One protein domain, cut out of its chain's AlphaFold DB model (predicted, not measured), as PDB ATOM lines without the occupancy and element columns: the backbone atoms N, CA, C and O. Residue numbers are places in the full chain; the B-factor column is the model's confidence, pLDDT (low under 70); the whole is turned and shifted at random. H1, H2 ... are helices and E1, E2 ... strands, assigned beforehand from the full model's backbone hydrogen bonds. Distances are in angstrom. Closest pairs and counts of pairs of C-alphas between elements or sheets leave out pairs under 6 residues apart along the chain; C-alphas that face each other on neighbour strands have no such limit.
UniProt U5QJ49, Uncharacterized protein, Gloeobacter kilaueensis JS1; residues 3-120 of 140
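This is residues 3 to 120 of the 140 residues of an uncharacterized protein of Gloeobacter kilaueensis JS1 (UniProt U5QJ49). Two four-stranded sheets stand as the walls of an open corner, E1 to E4 on one side and E5 to E8 on the other, with strands E2, E3 and E4 coming near E8 where the walls meet. Both helices fill the inside of the corner: H1 runs along the wall E5 to E8, H2 along the wall E1 to E4, and the two cross steeply, while the outsides of both walls are bare. The 118 printed residues hold E1, E2, E3, E4, H1, E5, E6, E7, E8 and H2 in chain order; each sheet keeps that order, antiparallel, and the class is mixed, helices and strands. The whole is compact, with a radius of gyration of the C-alphas of 13.9 A, and spans 47 by 31 by 27 A, only just elongated.

Look first at E5, residues 66 to 71, E6, residues 75 to 81 and 20.3 A long, E7, residues 86 to 92 and 20.2 A, and E8, residues 98 to 103. The other sheet has E1, residues 3 to 7, E2, residues 10 to 15, E3, residues 21 to 26, and E4, residues 31 to 35; find C-alpha 3 at (0.035, -37.163, 21.671). H1, residues 36 to 57, runs 31.5 A from C-alpha 36 at (1.800, -23.843, 24.373). H2, residues 106 to 120, runs 21.4 A to C-alpha 120 at (5.591, -33.638, 15.194).

E5 E6 E7 E8 is a meander, each strand the antiparallel neighbour of the one before; find N 68 and O 79 at 2.8 A, N 78 and O 89 at 2.9 A, and N 90 and O 100 at 2.8 A. H1 is on this sheet, over E5 and E6, at a height of 8.4 A, along the strands at 24 degrees to E5 on the local plane; the closest C-alphas of H1 and E5 are those of Leu 49 and Ala 70, 6.2 A. H2 stands up from it, rising 51 degrees. The closest C-alphas of E4 and E8 are those of Phe 32 and Ala 98, 7.4 A. E1 E2 E3 E4 is also a meander: N 5 and O 12 are 2.9 A apart, N 13 and O 24 2.9 A, N 34 and O 23 2.7 A. H2 is on this sheet over E1 and E2, at a height of 9.4 A, along the strands at 10 degrees to E2 on the local plane; Trp 10 and Asp 106 have the closest C-alphas of E2 and H2, 6.9 A. H1 only just stands up from it, rising 42 degrees. Each sheet with H1 and H2 on the same face makes two layers, helices on one face of a sheet. H1, with residues 40 to 50 alone, touches H2 at a steep tilt of 56 degrees, opposite ways; their closest C-alphas are those of Leu 43 and Gly 118, 6.0 A. In H1 and H2 every O i to N i+4 pair is within hydrogen-bond range.

Look for the two C-alphas farthest apart at Glu 17 and Met 61, 47.0 A. The printed part has no cut and no long link. Mean pLDDT of the printed part is 94.7; residue 62 alone is under 70.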
ATOM      1  N   PHE A   3      -1.182 -36.412  21.380       96.12
ATOM      2  CA  PHE A   3       0.035 -37.163  21.671       96.12
ATOM      3  C   PHE A   3      -0.045 -37.692  23.102       96.12
ATOM      4  O   PHE A   3      -0.450 -36.967  24.004       96.12
ATOM      5  N   TRP A   4       0.337 -38.950  23.316       97.75
ATOM      6  CA  TRP A   4       0.340 -39.563  24.642       97.75
ATOM      7  C   TRP A   4       1.440 -40.610  24.737       97.75
ATOM      8  O   TRP A   4       1.531 -41.513  23.894       97.75
ATOM      9  N   ARG A   5       2.275 -40.484  25.763       98.44
ATOM     10  CA  ARG A   5       3.310 -41.441  26.139       98.44
ATOM     11  C   ARG A   5       3.389 -41.492  27.657       98.44
ATOM     12  O   ARG A   5       3.373 -40.453  28.312       98.44
ATOM     13  N   GLU A   6       3.503 -42.694  28.191       97.94
ATOM     14  CA  GLU A   6       3.662 -42.933  29.620       97.94
ATOM     15  C   GLU A   6       4.437 -44.229  29.851       97.94
ATOM     16  O   GLU A   6       4.480 -45.106  28.981       97.94
ATOM     17  N   ALA A   7       5.015 -44.345  31.038       96.94
ATOM     18  CA  ALA A   7       5.536 -45.588  31.585       96.94
ATOM     19  C   ALA A   7       5.374 -45.573  33.112       96.94
ATOM     20  O   ALA A   7       4.817 -44.634  33.686       96.94
ATOM     21  N   GLU A   8       5.880 -46.604  33.789       91.19
ATOM     22  CA  GLU A   8       5.917 -46.630  35.251       91.19
ATOM     23  C   GLU A   8       6.828 -45.509  35.783       91.19
ATOM     24  O   GLU A   8       8.033 -45.683  35.914       91.19
ATOM     25  N   GLY A   9       6.245 -44.353  36.106       93.31
ATOM     26  CA  GLY A   9       6.955 -43.234  36.733       93.31
ATOM     27  C   GLY A   9       6.999 -41.935  35.934       93.31
ATOM     28  O   GLY A   9       7.518 -40.957  36.468       93.31
ATOM     29  N   TRP A  10       6.446 -41.871  34.717       98.44
ATOM     30  CA  TRP A  10       6.345 -40.609  33.977       98.44
ATOM     31  C   TRP A  10       5.210 -40.585  32.949       98.44
ATOM     32  O   TRP A  10       4.762 -41.619  32.454       98.44
ATOM     33  N   ILE A  11       4.787 -39.370  32.598       98.69
ATOM     34  CA  ILE A  11       3.834 -39.090  31.522       98.69
ATOM     35  C   ILE A  11       4.263 -37.850  30.735       98.69
ATOM     36  O   ILE A  11       4.713 -36.858  31.314       98.69
ATOM     37  N   VAL A  12       4.092 -37.906  29.414       98.62
ATOM     38  CA  VAL A  12       4.117 -36.750  28.511       98.62
ATOM     39  C   VAL A  12       2.940 -36.875  27.551       98.62
ATOM     40  O   VAL A  12       2.871 -37.799  26.737       98.62
ATOM     41  N   ALA A  13       2.011 -35.931  27.624       98.19
ATOM     42  CA  ALA A  13       0.851 -35.886  26.746       98.19
ATOM     43  C   ALA A  13       0.635 -34.482  26.188       98.19
ATOM     44  O   ALA A  13       0.996 -33.496  26.824       98.19
ATOM     45  N   TRP A  14       0.032 -34.388  25.009       97.44
ATOM     46  CA  TRP A  14      -0.361 -33.132  24.383       97.44
ATOM     47  C   TRP A  14      -1.718 -33.269  23.692       97.44
ATOM     48  O   TRP A  14      -1.996 -34.269  23.027       97.44
ATOM     49  N   GLU A  15      -2.552 -32.247  23.831       96.25
ATOM     50  CA  GLU A  15      -3.892 -32.172  23.257       96.25
ATOM     51  C   GLU A  15      -4.084 -30.814  22.571       96.25
ATOM     52  O   GLU A  15      -4.076 -29.769  23.222       96.25
ATOM     53  N   SER A  16      -4.266 -30.818  21.244       92.12
ATOM     54  CA  SER A  16      -4.314 -29.575  20.454       92.12
ATOM     55  C   SER A  16      -5.510 -28.676  20.753       92.12
ATOM     56  O   SER A  16      -5.469 -27.487  20.454       92.12
ATOM     57  N   GLU A  17      -6.589 -29.248  21.284       92.81
ATOM     58  CA  GLU A  17      -7.837 -28.527  21.556       92.81
ATOM     59  C   GLU A  17      -7.868 -27.910  22.962       92.81
ATOM     60  O   GLU A  17      -8.734 -27.085  23.258       92.81
ATOM     61  N   ARG A  18      -6.907 -28.257  23.830       94.25
ATOM     62  CA  ARG A  18      -6.813 -27.689  25.175       94.25
ATOM     63  C   ARG A  18      -6.114 -26.338  25.172       94.25
ATOM     64  O   ARG A  18      -5.017 -26.175  24.648       94.25
ATOM     65  N   THR A  19      -6.737 -25.374  25.842       91.94
ATOM     66  CA  THR A  19      -6.200 -24.029  26.053       91.94
ATOM     67  C   THR A  19      -6.534 -23.540  27.472       91.94
ATOM     68  O   THR A  19      -7.629 -23.818  27.960       91.94
ATOM     69  N   PRO A  20      -5.619 -22.835  28.167       93.69
ATOM     70  CA  PRO A  20      -4.264 -22.504  27.725       93.69
ATOM     71  C   PRO A  20      -3.266 -23.654  27.915       93.69
ATOM     72  O   PRO A  20      -2.200 -23.615  27.306       93.69
ATOM     73  N   TYR A  21      -3.596 -24.653  28.739       96.94
ATOM     74  CA  TYR A  21      -2.694 -25.728  29.142       96.94
ATOM     75  C   TYR A  21      -2.877 -26.977  28.273       96.94
ATOM     76  O   TYR A  21      -3.763 -27.795  28.508       96.94
ATOM     77  N   CYS A  22      -2.058 -27.092  27.228       96.81
ATOM     78  CA  CYS A  22      -2.199 -28.111  26.187       96.81
ATOM     79  C   CYS A  22      -1.321 -29.349  26.392       96.81
ATOM     80  O   CYS A  22      -1.506 -30.331  25.682       96.81
ATOM     81  N   THR A  23      -0.353 -29.308  27.308       97.94
ATOM     82  CA  THR A  23       0.619 -30.395  27.505       97.94
ATOM     83  C   THR A  23       0.603 -30.842  28.951       97.94
ATOM     84  O   THR A  23       0.660 -29.997  29.825       97.94
ATOM     85  N   LEU A  24       0.590 -32.136  29.232       98.44
ATOM     86  CA  LEU A  24       0.782 -32.685  30.572       98.44
ATOM     87  C   LEU A  24       2.182 -33.284  30.659       98.44
ATOM     88  O   LEU A  24       2.555 -34.093  29.810       98.44
ATOM     89  N   VAL A  25       2.935 -32.913  31.692       98.56
ATOM     90  CA  VAL A  25       4.172 -33.603  32.075       98.56
ATOM     91  C   VAL A  25       4.045 -34.089  33.510       98.56
ATOM     92  O   VAL A  25       3.421 -33.421  34.340       98.56
ATOM     93  N   GLY A  26       4.628 -35.240  33.819       98.56
ATOM     94  CA  GLY A  26       4.591 -35.770  35.174       98.56
ATOM     95  C   GLY A  26       5.651 -36.817  35.457       98.56
ATOM     96  O   GLY A  26       6.182 -37.452  34.543       98.56
ATOM     97  N   GLY A  27       5.947 -36.963  36.743       98.19
ATOM     98  CA  GLY A  27       6.688 -38.072  37.325       98.19
ATOM     99  C   GLY A  27       5.745 -39.025  38.069       98.19
ATOM    100  O   GLY A  27       4.532 -38.993  37.873       98.19
ATOM    101  N   ARG A  28       6.294 -39.846  38.969       95.94
ATOM    102  CA  ARG A  28       5.524 -40.841  39.738       95.94
ATOM    103  C   ARG A  28       4.421 -40.230  40.607       95.94
ATOM    104  O   ARG A  28       3.303 -40.728  40.604       95.94
ATOM    105  N   ASP A  29       4.748 -39.160  41.327       95.94
ATOM    106  CA  ASP A  29       3.881 -38.581  42.367       95.94
ATOM    107  C   ASP A  29       3.495 -37.124  42.076       95.94
ATOM    108  O   ASP A  29       2.954 -36.420  42.931       95.94
ATOM    109  N   TRP A  30       3.805 -36.635  40.874       97.69
ATOM    110  CA  TRP A  30       3.573 -35.249  40.494       97.69
ATOM    111  C   TRP A  30       3.246 -35.135  39.011       97.69
ATOM    112  O   TRP A  30       3.763 -35.875  38.180       97.69
ATOM    113  N   SER A  31       2.422 -34.153  38.668       98.12
ATOM    114  CA  SER A  31       2.178 -33.764  37.284       98.12
ATOM    115  C   SER A  31       1.674 -32.333  37.226       98.12
ATOM    116  O   SER A  31       0.989 -31.883  38.147       98.12
ATOM    117  N   PHE A  32       1.971 -31.624  36.145       98.06
ATOM    118  CA  PHE A  32       1.404 -30.306  35.884       98.06
ATOM    119  C   PHE A  32       1.281 -30.044  34.386       98.06
ATOM    120  O   PHE A  32       2.027 -30.588  33.572       98.06
ATOM    121  N   GLU A  33       0.325 -29.190  34.025       97.94
ATOM    122  CA  GLU A  33       0.024 -28.908  32.625       97.94
ATOM    123  C   GLU A  33       0.755 -27.654  32.120       97.94
ATOM    124  O   GLU A  33       0.724 -26.617  32.766       97.94
ATOM    125  N   LEU A  34       1.402 -27.691  30.965       97.75
ATOM    126  CA  LEU A  34       2.119 -26.572  30.364       97.75
ATOM    127  C   LEU A  34       1.270 -25.856  29.320       97.75
ATOM    128  O   LEU A  34       0.515 -26.473  28.564       97.75
ATOM    129  N   THR A  35       1.452 -24.543  29.231       96.12
ATOM    130  CA  THR A  35       0.941 -23.756  28.106       96.12
ATOM    131  C   THR A  35       1.662 -24.099  26.806       96.12
ATOM    132  O   THR A  35       2.746 -24.688  26.816       96.12
ATOM    133  N   LEU A  36       1.116 -23.677  25.662       94.94
ATOM    134  CA  LEU A  36       1.800 -23.843  24.373       94.94
ATOM    135  C   LEU A  36       3.178 -23.160  24.352       94.94
ATOM    136  O   LEU A  36       4.135 -23.717  23.812       94.94
ATOM    137  N   LEU A  37       3.293 -21.974  24.960       93.75
ATOM    138  CA  LEU A  37       4.566 -21.262  25.078       93.75
ATOM    139  C   LEU A  37       5.560 -22.060  25.928       93.75
ATOM    140  O   LEU A  37       6.661 -22.338  25.461       93.75
ATOM    141  N   GLU A  38       5.160 -22.468  27.136       96.69
ATOM    142  CA  GLU A  38       5.988 -23.288  28.033       96.69
ATOM    143  C   GLU A  38       6.409 -24.604  27.361       96.69
ATOM    144  O   GLU A  38       7.558 -25.010  27.479       96.69
ATOM    145  N   THR A  39       5.516 -25.231  26.592       96.56
ATOM    146  CA  THR A  39       5.799 -26.472  25.856       96.56
ATOM    147  C   THR A  39       6.874 -26.262  24.798       96.56
ATOM    148  O   THR A  39       7.847 -27.008  24.752       96.56
ATOM    149  N   ARG A  40       6.748 -25.232  23.955       95.62
ATOM    150  CA  ARG A  40       7.756 -24.934  22.923       95.62
ATOM    151  C   ARG A  40       9.116 -24.617  23.533       95.62
ATOM    152  O   ARG A  40      10.135 -25.092  23.039       95.62
ATOM    153  N   GLN A  41       9.114 -23.846  24.617       96.12
ATOM    154  CA  GLN A  41      10.324 -23.544  25.371       96.12
ATOM    155  C   GLN A  41      10.934 -24.814  25.977       96.12
ATOM    156  O   GLN A  41      12.136 -25.014  25.857       96.12
ATOM    157  N   LEU A  42      10.120 -25.713  26.543       97.69
ATOM    158  CA  LEU A  42      10.585 -26.980  27.117       97.69
ATOM    159  C   LEU A  42      11.282 -27.825  26.056       97.69
ATOM    160  O   LEU A  42      12.402 -28.272  26.275       97.69
ATOM    161  N   LEU A  43      10.636 -28.008  24.906       97.62
ATOM    162  CA  LEU A  43      11.164 -28.804  23.802       97.62
ATOM    163  C   LEU A  43      12.505 -28.261  23.295       97.62
ATOM    164  O   LEU A  43      13.472 -29.013  23.187       97.62
ATOM    165  N   HIS A  44      12.584 -26.952  23.047       96.62
ATOM    166  CA  HIS A  44      13.814 -26.312  22.582       96.62
ATOM    167  C   HIS A  44      14.944 -26.400  23.618       96.62
ATOM    168  O   HIS A  44      16.076 -26.764  23.292       96.62
ATOM    169  N   THR A  45      14.644 -26.083  24.881       97.69
ATOM    170  CA  THR A  45      15.632 -26.100  25.966       97.69
ATOM    171  C   THR A  45      16.102 -27.522  26.276       97.69
ATOM    172  O   THR A  45      17.299 -27.713  26.484       97.69
ATOM    173  N   ALA A  46      15.219 -28.524  26.243       98.06
ATOM    174  CA  ALA A  46      15.574 -29.927  26.459       98.06
ATOM    175  C   ALA A  46      16.516 -30.452  25.368       98.06
ATOM    176  O   ALA A  46      17.542 -31.052  25.680       98.06
ATOM    177  N   GLU A  47      16.215 -30.165  24.098       96.19
ATOM    178  CA  GLU A  47      17.059 -30.559  22.967       96.19
ATOM    179  C   GLU A  47      18.461 -29.933  23.062       96.19
ATOM    180  O   GLU A  47      19.480 -30.599  22.854       96.19
ATOM    181  N   TRP A  48      18.533 -28.643  23.406       96.75
ATOM    182  CA  TRP A  48      19.809 -27.956  23.596       96.75
ATOM    183  C   TRP A  48      20.598 -28.530  24.774       96.75
ATOM    184  O   TRP A  48      21.773 -28.866  24.609       96.75
ATOM    185  N   LEU A  49      19.955 -28.681  25.934       97.81
ATOM    186  CA  LEU A  49      20.605 -29.138  27.159       97.81
ATOM    187  C   LEU A  49      21.123 -30.571  27.017       97.81
ATOM    188  O   LEU A  49      22.262 -30.843  27.388       97.81
ATOM    189  N   GLN A  50      20.344 -31.460  26.397       96.00
ATOM    190  CA  GLN A  50      20.762 -32.836  26.139       96.00
ATOM    191  C   GLN A  50      22.015 -32.889  25.259       96.00
ATOM    192  O   GLN A  50      22.925 -33.671  25.535       96.00
ATOM    193  N   ARG A  51      22.112 -32.043  24.222       95.31
ATOM    194  CA  ARG A  51      23.331 -31.955  23.401       95.31
ATOM    195  C   ARG A  51      24.540 -31.485  24.202       95.31
ATOM    196  O   ARG A  51      25.619 -32.034  24.006       95.31
ATOM    197  N   GLN A  52      24.372 -30.484  25.069       95.31
ATOM    198  CA  GLN A  52      25.469 -29.991  25.909       95.31
ATOM    199  C   GLN A  52      25.940 -31.065  26.887       95.31
ATOM    200  O   GLN A  52      27.123 -31.380  26.914       95.31
ATOM    201  N   TRP A  53      25.005 -31.701  27.594       94.00
ATOM    202  CA  TRP A  53      25.297 -32.789  28.523       94.00
ATOM    203  C   TRP A  53      26.095 -33.920  27.858       94.00
ATOM    204  O   TRP A  53      27.128 -34.345  28.367       94.00
ATOM    205  N   GLN A  54      25.665 -34.367  26.673       91.94
ATOM    206  CA  GLN A  54      26.344 -35.430  25.923       91.94
ATOM    207  C   GLN A  54      27.726 -35.021  25.397       91.94
ATOM    208  O   GLN A  54      28.600 -35.874  25.259       91.94
ATOM    209  N   ALA A  55      27.930 -33.743  25.070       91.38
ATOM    210  CA  ALA A  55      29.244 -33.243  24.685       91.38
ATOM    211  C   ALA A  55      30.195 -33.228  25.890       91.38
ATOM    212  O   ALA A  55      31.310 -33.724  25.775       91.38
ATOM    213  N   SER A  56      29.726 -32.743  27.042       90.00
ATOM    214  CA  SER A  56      30.517 -32.669  28.272       90.00
ATOM    215  C   SER A  56      30.898 -34.046  28.817       90.00
ATOM    216  O   SER A  56      32.055 -34.243  29.171       90.00
ATOM    217  N   LEU A  57      29.982 -35.025  28.819       86.44
ATOM    218  CA  LEU A  57      30.283 -36.391  29.280       86.44
ATOM    219  C   LEU A  57      31.450 -37.053  28.529       86.44
ATOM    220  O   LEU A  57      32.161 -37.858  29.114       86.44
ATOM    221  N   ARG A  58      31.693 -36.704  27.259       83.19
ATOM    222  CA  ARG A  58      32.798 -37.285  26.468       83.19
ATOM    223  C   ARG A  58      34.186 -36.838  26.922       83.19
ATOM    224  O   ARG A  58      35.172 -37.432  26.494       83.19
ATOM    225  N   GLU A  59      34.265 -35.771  27.707       81.62
ATOM    226  CA  GLU A  59      35.520 -35.170  28.163       81.62
ATOM    227  C   GLU A  59      35.826 -35.498  29.634       81.62
ATOM    228  O   GLU A  59      36.914 -35.185  30.114       81.62
ATOM    229  N   LEU A  60      34.882 -36.134  30.336       79.94
ATOM    230  CA  LEU A  60      34.943 -36.427  31.767       79.94
ATOM    231  C   LEU A  60      35.426 -37.860  32.030       79.94
ATOM    232  O   LEU A  60      35.283 -38.749  31.194       79.94
ATOM    233  N   MET A  61      36.001 -38.084  33.214       74.50
ATOM    234  CA  MET A  61      36.239 -39.435  33.731       74.50
ATOM    235  C   MET A  61      34.919 -40.042  34.245       74.50
ATOM    236  O   MET A  61      34.090 -39.304  34.773       74.50
ATOM    237  N   ASP A  62      34.752 -41.369  34.161       68.44
ATOM    238  CA  ASP A  62      33.503 -42.110  34.458       68.44
ATOM    239  C   ASP A  62      32.827 -41.763  35.813       68.44
ATOM    240  O   ASP A  62      31.613 -41.898  35.974       68.44
ATOM    241  N   GLU A  63      33.592 -41.290  36.803       71.12
ATOM    242  CA  GLU A  63      33.128 -41.006  38.172       71.12
ATOM    243  C   GLU A  63      32.875 -39.512  38.455       71.12
ATOM    244  O   GLU A  63      32.432 -39.149  39.549       71.12
ATOM    245  N   GLU A  64      33.160 -38.625  37.501       82.56
ATOM    246  CA  GLU A  64      33.065 -37.183  37.715       82.56
ATOM    247  C   GLU A  64      31.618 -36.689  37.560       82.56
ATOM    248  O   GLU A  64      30.930 -36.961  36.574       82.56
ATOM    249  N   ALA A  65      31.134 -35.958  38.568       85.38
ATOM    250  CA  ALA A  65      29.795 -35.388  38.541       85.38
ATOM    251  C   ALA A  65      29.761 -34.113  37.686       85.38
ATOM    252  O   ALA A  65      30.512 -33.167  37.921       85.38
ATOM    253  N   LEU A  66      28.823 -34.065  36.746       91.50
ATOM    254  CA  LEU A  66      28.537 -32.929  35.883       91.50
ATOM    255  C   LEU A  66      27.220 -32.270  36.304       91.50
ATOM    256  O   LEU A  66      26.286 -32.930  36.762       91.50
ATOM    257  N   SER A  67      27.127 -30.959  36.108       95.00
ATOM    258  CA  SER A  67      25.857 -30.239  36.113       95.00
ATOM    259  C   SER A  67      25.807 -29.281  34.928       95.00
ATOM    260  O   SER A  67      26.761 -28.547  34.663       95.00
ATOM    261  N   CYS A  68      24.697 -29.305  34.198       95.75
ATOM    262  CA  CYS A  68      24.400 -28.388  33.110       95.75
ATOM    263  C   CYS A  68      23.006 -27.805  33.326       95.75
ATOM    264  O   CYS A  68      22.048 -28.541  33.559       95.75
ATOM    265  N   THR A  69      22.876 -26.491  33.172       97.50
ATOM    266  CA  THR A  69      21.601 -25.782  33.321       97.50
ATOM    267  C   THR A  69      21.312 -24.968  32.071       97.50
ATOM    268  O   THR A  69      22.209 -24.365  31.481       97.50
ATOM    269  N   ALA A  70      20.048 -24.932  31.673       97.88
ATOM    270  CA  ALA A  70      19.550 -24.102  30.591       97.88
ATOM    271  C   ALA A  70      18.190 -23.533  30.979       97.88
ATOM    272  O   ALA A  70      17.365 -24.232  31.556       97.88
ATOM    273  N   GLY A  71      17.917 -22.282  30.632       95.25
ATOM    274  CA  GLY A  71      16.648 -21.666  30.982       95.25
ATOM    275  C   GLY A  71      16.291 -20.498  30.087       95.25
ATOM    276  O   GLY A  71      17.091 -20.011  29.289       95.25
ATOM    277  N   ASN A  72      15.049 -20.069  30.223       94.38
ATOM    278  CA  ASN A  72      14.468 -18.920  29.552       94.38
ATOM    279  C   ASN A  72      13.460 -18.257  30.506       94.38
ATOM    280  O   ASN A  72      13.352 -18.619  31.674       94.38
ATOM    281  N   ALA A  73      12.704 -17.275  30.014       94.44
ATOM    282  CA  ALA A  73      11.734 -16.566  30.843       94.44
ATOM    283  C   ALA A  73      10.583 -17.454  31.362       94.44
ATOM    284  O   ALA A  73       9.925 -17.059  32.315       94.44
ATOM    285  N   ALA A  74      10.313 -18.615  30.753       95.25
ATOM    286  CA  ALA A  74       9.223 -19.508  31.143       95.25
ATOM    287  C   ALA A  74       9.673 -20.612  32.112       95.25
ATOM    288  O   ALA A  74       8.953 -20.911  33.068       95.25
ATOM    289  N   LEU A  75      10.844 -21.213  31.878       97.69
ATOM    290  CA  LEU A  75      11.321 -22.379  32.623       97.69
ATOM    291  C   LEU A  75      12.846 -22.485  32.699       97.69
ATOM    292  O   LEU A  75      13.571 -21.873  31.917       97.69
ATOM    293  N   GLU A  76      13.297 -23.338  33.608       98.19
ATOM    294  CA  GLU A  76      14.675 -23.775  33.794       98.19
ATOM    295  C   GLU A  76      14.727 -25.309  33.780       98.19
ATOM    296  O   GLU A  76      13.884 -25.977  34.389       98.19
ATOM    297  N   LEU A  77      15.711 -25.855  33.069       98.62
ATOM    298  CA  LEU A  77      16.088 -27.259  33.071       98.62
ATOM    299  C   LEU A  77      17.497 -27.416  33.633       98.62
ATOM    300  O   LEU A  77      18.407 -26.681  33.252       98.62
ATOM    301  N   GLU A  78      17.692 -28.427  34.467       98.50
ATOM    302  CA  GLU A  78      19.006 -28.838  34.952       98.50
ATOM    303  C   GLU A  78      19.186 -30.338  34.729       98.50
ATOM    304  O   GLU A  78      18.323 -31.129  35.110       98.50
ATOM    305  N   MET A  79      20.313 -30.725  34.137       98.19
ATOM    306  CA  MET A  79      20.807 -32.098  34.157       98.19
ATOM    307  C   MET A  79      21.983 -32.162  35.122       98.19
ATOM    308  O   MET A  79      22.927 -31.389  34.969       98.19
ATOM    309  N   SER A  80      21.938 -33.054  36.110       97.38
ATOM    310  CA  SER A  80      23.032 -33.211  37.072       97.38
ATOM    311  C   SER A  80      23.240 -34.654  37.518       97.38
ATOM    312  O   SER A  80      22.285 -35.421  37.643       97.38
ATOM    313  N   GLY A  81      24.496 -35.037  37.749       95.12
ATOM    314  CA  GLY A  81      24.887 -36.386  38.164       95.12
ATOM    315  C   GLY A  81      26.123 -36.904  37.437       95.12
ATOM    316  O   GLY A  81      26.955 -36.128  36.985       95.12
ATOM    317  N   THR A  82      26.239 -38.223  37.341       90.94
ATOM    318  CA  THR A  82      27.328 -38.942  36.656       90.94
ATOM    319  C   THR A  82      26.822 -39.552  35.347       90.94
ATOM    320  O   THR A  82      25.622 -39.507  35.064       90.94
ATOM    321  N   GLU A  83      27.702 -40.180  34.564       86.88
ATOM    322  CA  GLU A  83      27.291 -40.945  33.376       86.88
ATOM    323  C   GLU A  83      26.261 -42.041  33.720       86.88
ATOM    324  O   GLU A  83      25.318 -42.284  32.964       86.88
ATOM    325  N   HIS A  84      26.402 -42.678  34.886       89.38
ATOM    326  CA  HIS A  84      25.563 -43.805  35.292       89.38
ATOM    327  C   HIS A  84      24.246 -43.378  35.950       89.38
ATOM    328  O   HIS A  84      23.190 -43.956  35.676       89.38
ATOM    329  N   VAL A  85      24.294 -42.377  36.833       93.88
ATOM    330  CA  VAL A  85      23.129 -41.912  37.597       93.88
ATOM    331  C   VAL A  85      23.052 -40.399  37.537       93.88
ATOM    332  O   VAL A  85      23.917 -39.703  38.071       93.88
ATOM    333  N   TRP A  86      21.987 -39.900  36.921       96.19
ATOM    334  CA  TRP A  86      21.741 -38.476  36.744       96.19
ATOM    335  C   TRP A  86      20.246 -38.169  36.801       96.19
ATOM    336  O   TRP A  86      19.398 -39.057  36.677       96.19
ATOM    337  N   GLN A  87      19.925 -36.901  37.016       97.88
ATOM    338  CA  GLN A  87      18.562 -36.390  37.076       97.88
ATOM    339  C   GLN A  87      18.344 -35.291  36.039       97.88
ATOM    340  O   GLN A  87      19.269 -34.545  35.725       97.88
ATOM    341  N   LEU A  88      17.109 -35.169  35.558       98.56
ATOM    342  CA  LEU A  88      16.598 -33.990  34.871       98.56
ATOM    343  C   LEU A  88      15.616 -33.290  35.807       98.56
ATOM    344  O   LEU A  88      14.594 -33.872  36.173       98.56
ATOM    345  N   LYS A  89      15.895 -32.041  36.165       98.62
ATOM    346  CA  LYS A  89      14.983 -31.180  36.917       98.62
ATOM    347  C   LYS A  89      14.368 -30.143  35.985       98.62
ATOM    348  O   LYS A  89      15.081 -29.508  35.218       98.62
ATOM    349  N   LEU A  90      13.056 -29.959  36.084       98.56
ATOM    350  CA  LEU A  90      12.285 -28.916  35.414       98.56
ATOM    351  C   LEU A  90      11.677 -27.991  36.469       98.56
ATOM    352  O   LEU A  90      11.017 -28.452  37.400       98.56
ATOM    353  N   ARG A  91      11.851 -26.682  36.294       98.25
ATOM    354  CA  ARG A  91      11.220 -25.640  37.108       98.25
ATOM    355  C   ARG A  91      10.539 -24.615  36.206       98.25
ATOM    356  O   ARG A  91      11.168 -24.087  35.298       98.25
ATOM    357  N   LEU A  92       9.281 -24.286  36.477       97.88
ATOM    358  CA  LEU A  92       8.607 -23.137  35.867       97.88
ATOM    359  C   LEU A  92       8.930 -21.862  36.651       97.88
ATOM    360  O   LEU A  92       8.836 -21.851  37.879       97.88
ATOM    361  N   VAL A  93       9.302 -20.796  35.937       94.81
ATOM    362  CA  VAL A  93       9.757 -19.520  36.528       94.81
ATOM    363  C   VAL A  93       9.029 -18.286  35.980       94.81
ATOM    364  O   VAL A  93       9.092 -17.227  36.596       94.81
ATOM    365  N   GLY A  94       8.305 -18.405  34.861       82.75
ATOM    366  CA  GLY A  94       7.676 -17.265  34.173       82.75
ATOM    367  C   GLY A  94       6.266 -16.879  34.622       82.75
ATOM    368  O   GLY A  94       5.690 -15.937  34.084       82.75
ATOM    369  N   GLY A  95       5.676 -17.612  35.567       86.25
ATOM    370  CA  GLY A  95       4.288 -17.416  35.985       86.25
ATOM    371  C   GLY A  95       3.957 -18.230  37.229       86.25
ATOM    372  O   GLY A  95       4.484 -17.963  38.307       86.25
ATOM    373  N   ARG A  96       3.082 -19.233  37.092       90.44
ATOM    374  CA  ARG A  96       2.837 -20.176  38.191       90.44
ATOM    375  C   ARG A  96       4.112 -20.977  38.479       90.44
ATOM    376  O   ARG A  96       4.782 -21.429  37.552       90.44
ATOM    377  N   GLY A  97       4.418 -21.176  39.755       93.94
ATOM    378  CA  GLY A  97       5.519 -22.038  40.168       93.94
ATOM    379  C   GLY A  97       5.113 -23.506  40.103       93.94
ATOM    380  O   GLY A  97       4.080 -23.891  40.648       93.94
ATOM    381  N   ALA A  98       5.935 -24.320  39.454       97.25
ATOM    382  CA  ALA A  98       5.888 -25.772  39.541       97.25
ATOM    383  C   ALA A  98       7.307 -26.306  39.363       97.25
ATOM    384  O   ALA A  98       8.100 -25.732  38.614       97.25
ATOM    385  N   GLU A  99       7.629 -27.396  40.044       97.69
ATOM    386  CA  GLU A  99       8.873 -28.112  39.820       97.69
ATOM    387  C   GLU A  99       8.624 -29.611  39.818       97.69
ATOM    388  O   GLU A  99       7.694 -30.110  40.452       97.69
ATOM    389  N   GLY A 100       9.463 -30.308  39.073       98.12
ATOM    390  CA  GLY A 100       9.443 -31.748  38.971       98.12
ATOM    391  C   GLY A 100      10.809 -32.246  38.545       98.12
ATOM    392  O   GLY A 100      11.610 -31.506  37.970       98.12
ATOM    393  N   SER A 101      11.095 -33.498  38.855       98.38
ATOM    394  CA  SER A 101      12.312 -34.146  38.403       98.38
ATOM    395  C   SER A 101      12.062 -35.595  38.030       98.38
ATOM    396  O   SER A 101      11.142 -36.245  38.537       98.38
ATOM    397  N   TRP A 102      12.918 -36.077  37.137       98.38
ATOM    398  CA  TRP A 102      13.046 -37.476  36.766       98.38
ATOM    399  C   TRP A 102      14.493 -37.898  36.999       98.38
ATOM    400  O   TRP A 102      15.415 -37.117  36.764       98.38
ATOM    401  N   VAL A 103      14.700 -39.133  37.441       97.69
ATOM    402  CA  VAL A 103      16.029 -39.746  37.592       97.69
ATOM    403  C   VAL A 103      16.221 -40.756  36.459       97.69
ATOM    404  O   VAL A 103      15.236 -41.249  35.908       97.69
ATOM    405  N   SER A 104      17.457 -41.056  36.058       95.81
ATOM    406  CA  SER A 104      17.717 -42.146  35.111       95.81
ATOM    407  C   SER A 104      17.153 -43.485  35.647       95.81
ATOM    408  O   SER A 104      17.281 -43.769  36.839       95.81
ATOM    409  N   PRO A 105      16.501 -44.314  34.802       96.25
ATOM    410  CA  PRO A 105      16.369 -44.191  33.347       96.25
ATOM    411  C   PRO A 105      15.184 -43.332  32.861       96.25
ATOM    412  O   PRO A 105      15.141 -43.006  31.673       96.25
ATOM    413  N   ASP A 106      14.247 -42.941  33.727       98.06
ATOM    414  CA  ASP A 106      13.021 -42.216  33.345       98.06
ATOM    415  C   ASP A 106      13.334 -40.879  32.670       98.06
ATOM    416  O   ASP A 106      12.744 -40.544  31.645       98.06
ATOM    417  N   ALA A 107      14.337 -40.153  33.171       97.81
ATOM    418  CA  ALA A 107      14.784 -38.900  32.567       97.81
ATOM    419  C   ALA A 107      15.205 -39.066  31.092       97.81
ATOM    420  O   ALA A 107      14.906 -38.212  30.258       97.81
ATOM    421  N   ALA A 108      15.859 -40.181  30.748       97.38
ATOM    422  CA  ALA A 108      16.269 -40.467  29.374       97.38
ATOM    423  C   ALA A 108      15.060 -40.759  28.470       97.38
ATOM    424  O   ALA A 108      15.010 -40.286  27.334       97.38
ATOM    425  N   GLN A 109      14.075 -41.503  28.983       98.31
ATOM    426  CA  GLN A 109      12.836 -41.807  28.262       98.31
ATOM    427  C   GLN A 109      12.011 -40.538  28.023       98.31
ATOM    428  O   GLN A 109      11.552 -40.305  26.907       98.31
ATOM    429  N   VAL A 110      11.897 -39.677  29.038       98.62
ATOM    430  CA  VAL A 110      11.221 -38.379  28.926       98.62
ATOM    431  C   VAL A 110      11.901 -37.499  27.879       98.62
ATOM    432  O   VAL A 110      11.210 -36.965  27.018       98.62
ATOM    433  N   LEU A 111      13.235 -37.380  27.877       98.38
ATOM    434  CA  LEU A 111      13.950 -36.616  26.842       98.38
ATOM    435  C   LEU A 111      13.695 -37.164  25.431       98.38
ATOM    436  O   LEU A 111      13.451 -36.383  24.511       98.38
ATOM    437  N   ALA A 112      13.702 -38.489  25.255       98.31
ATOM    438  CA  ALA A 112      13.407 -39.113  23.965       98.31
ATOM    439  C   ALA A 112      11.978 -38.795  23.491       98.31
ATOM    440  O   ALA A 112      11.767 -38.419  22.340       98.31
ATOM    441  N   VAL A 113      11.005 -38.864  24.396       98.31
ATOM    442  CA  VAL A 113       9.600 -38.559  24.107       98.31
ATOM    443  C   VAL A 113       9.363 -37.071  23.852       98.31
ATOM    444  O   VAL A 113       8.553 -36.717  22.993       98.31
ATOM    445  N   LEU A 114      10.082 -36.183  24.539       98.19
ATOM    446  CA  LEU A 114      10.080 -34.756  24.222       98.19
ATOM    447  C   LEU A 114      10.640 -34.518  22.814       98.19
ATOM    448  O   LEU A 114      10.044 -33.764  22.050       98.19
ATOM    449  N   ALA A 115      11.715 -35.203  22.417       97.38
ATOM    450  CA  ALA A 115      12.223 -35.124  21.047       97.38
ATOM    451  C   ALA A 115      11.204 -35.651  20.014       97.38
ATOM    452  O   ALA A 115      11.007 -35.008  18.980       97.38
ATOM    453  N   GLU A 116      10.501 -36.755  20.304       97.06
ATOM    454  CA  GLU A 116       9.392 -37.248  19.468       97.06
ATOM    455  C   GLU A 116       8.299 -36.186  19.301       97.06
ATOM    456  O   GLU A 116       7.902 -35.896  18.172       97.06
ATOM    457  N   LEU A 117       7.844 -35.575  20.404       96.31
ATOM    458  CA  LEU A 117       6.825 -34.522  20.393       96.31
ATOM    459  C   LEU A 117       7.294 -33.277  19.621       96.31
ATOM    460  O   LEU A 117       6.532 -32.701  18.848       96.31
ATOM    461  N   GLY A 118       8.553 -32.866  19.780       94.44
ATOM    462  CA  GLY A 118       9.130 -31.762  19.006       94.44
ATOM    463  C   GLY A 118       9.169 -32.044  17.503       94.44
ATOM    464  O   GLY A 118       8.901 -31.146  16.700       94.44
ATOM    465  N   GLY A 119       9.416 -33.303  17.128       91.94
ATOM    466  CA  GLY A 119       9.427 -33.783  15.748       91.94
ATOM    467  C   GLY A 119       8.058 -33.817  15.062       91.94
ATOM    468  O   GLY A 119       8.005 -33.919  13.837       91.94
ATOM    469  N   THR A 120       6.944 -33.667  15.790       88.00
ATOM    470  CA  THR A 120       5.591 -33.638  15.194       88.00
ATOM    471  C   THR A 120       5.231 -32.289  14.558       88.00
ATOM    472  O   THR A 120       4.070 -32.062  14.219       88.00
TER     473      THR A 120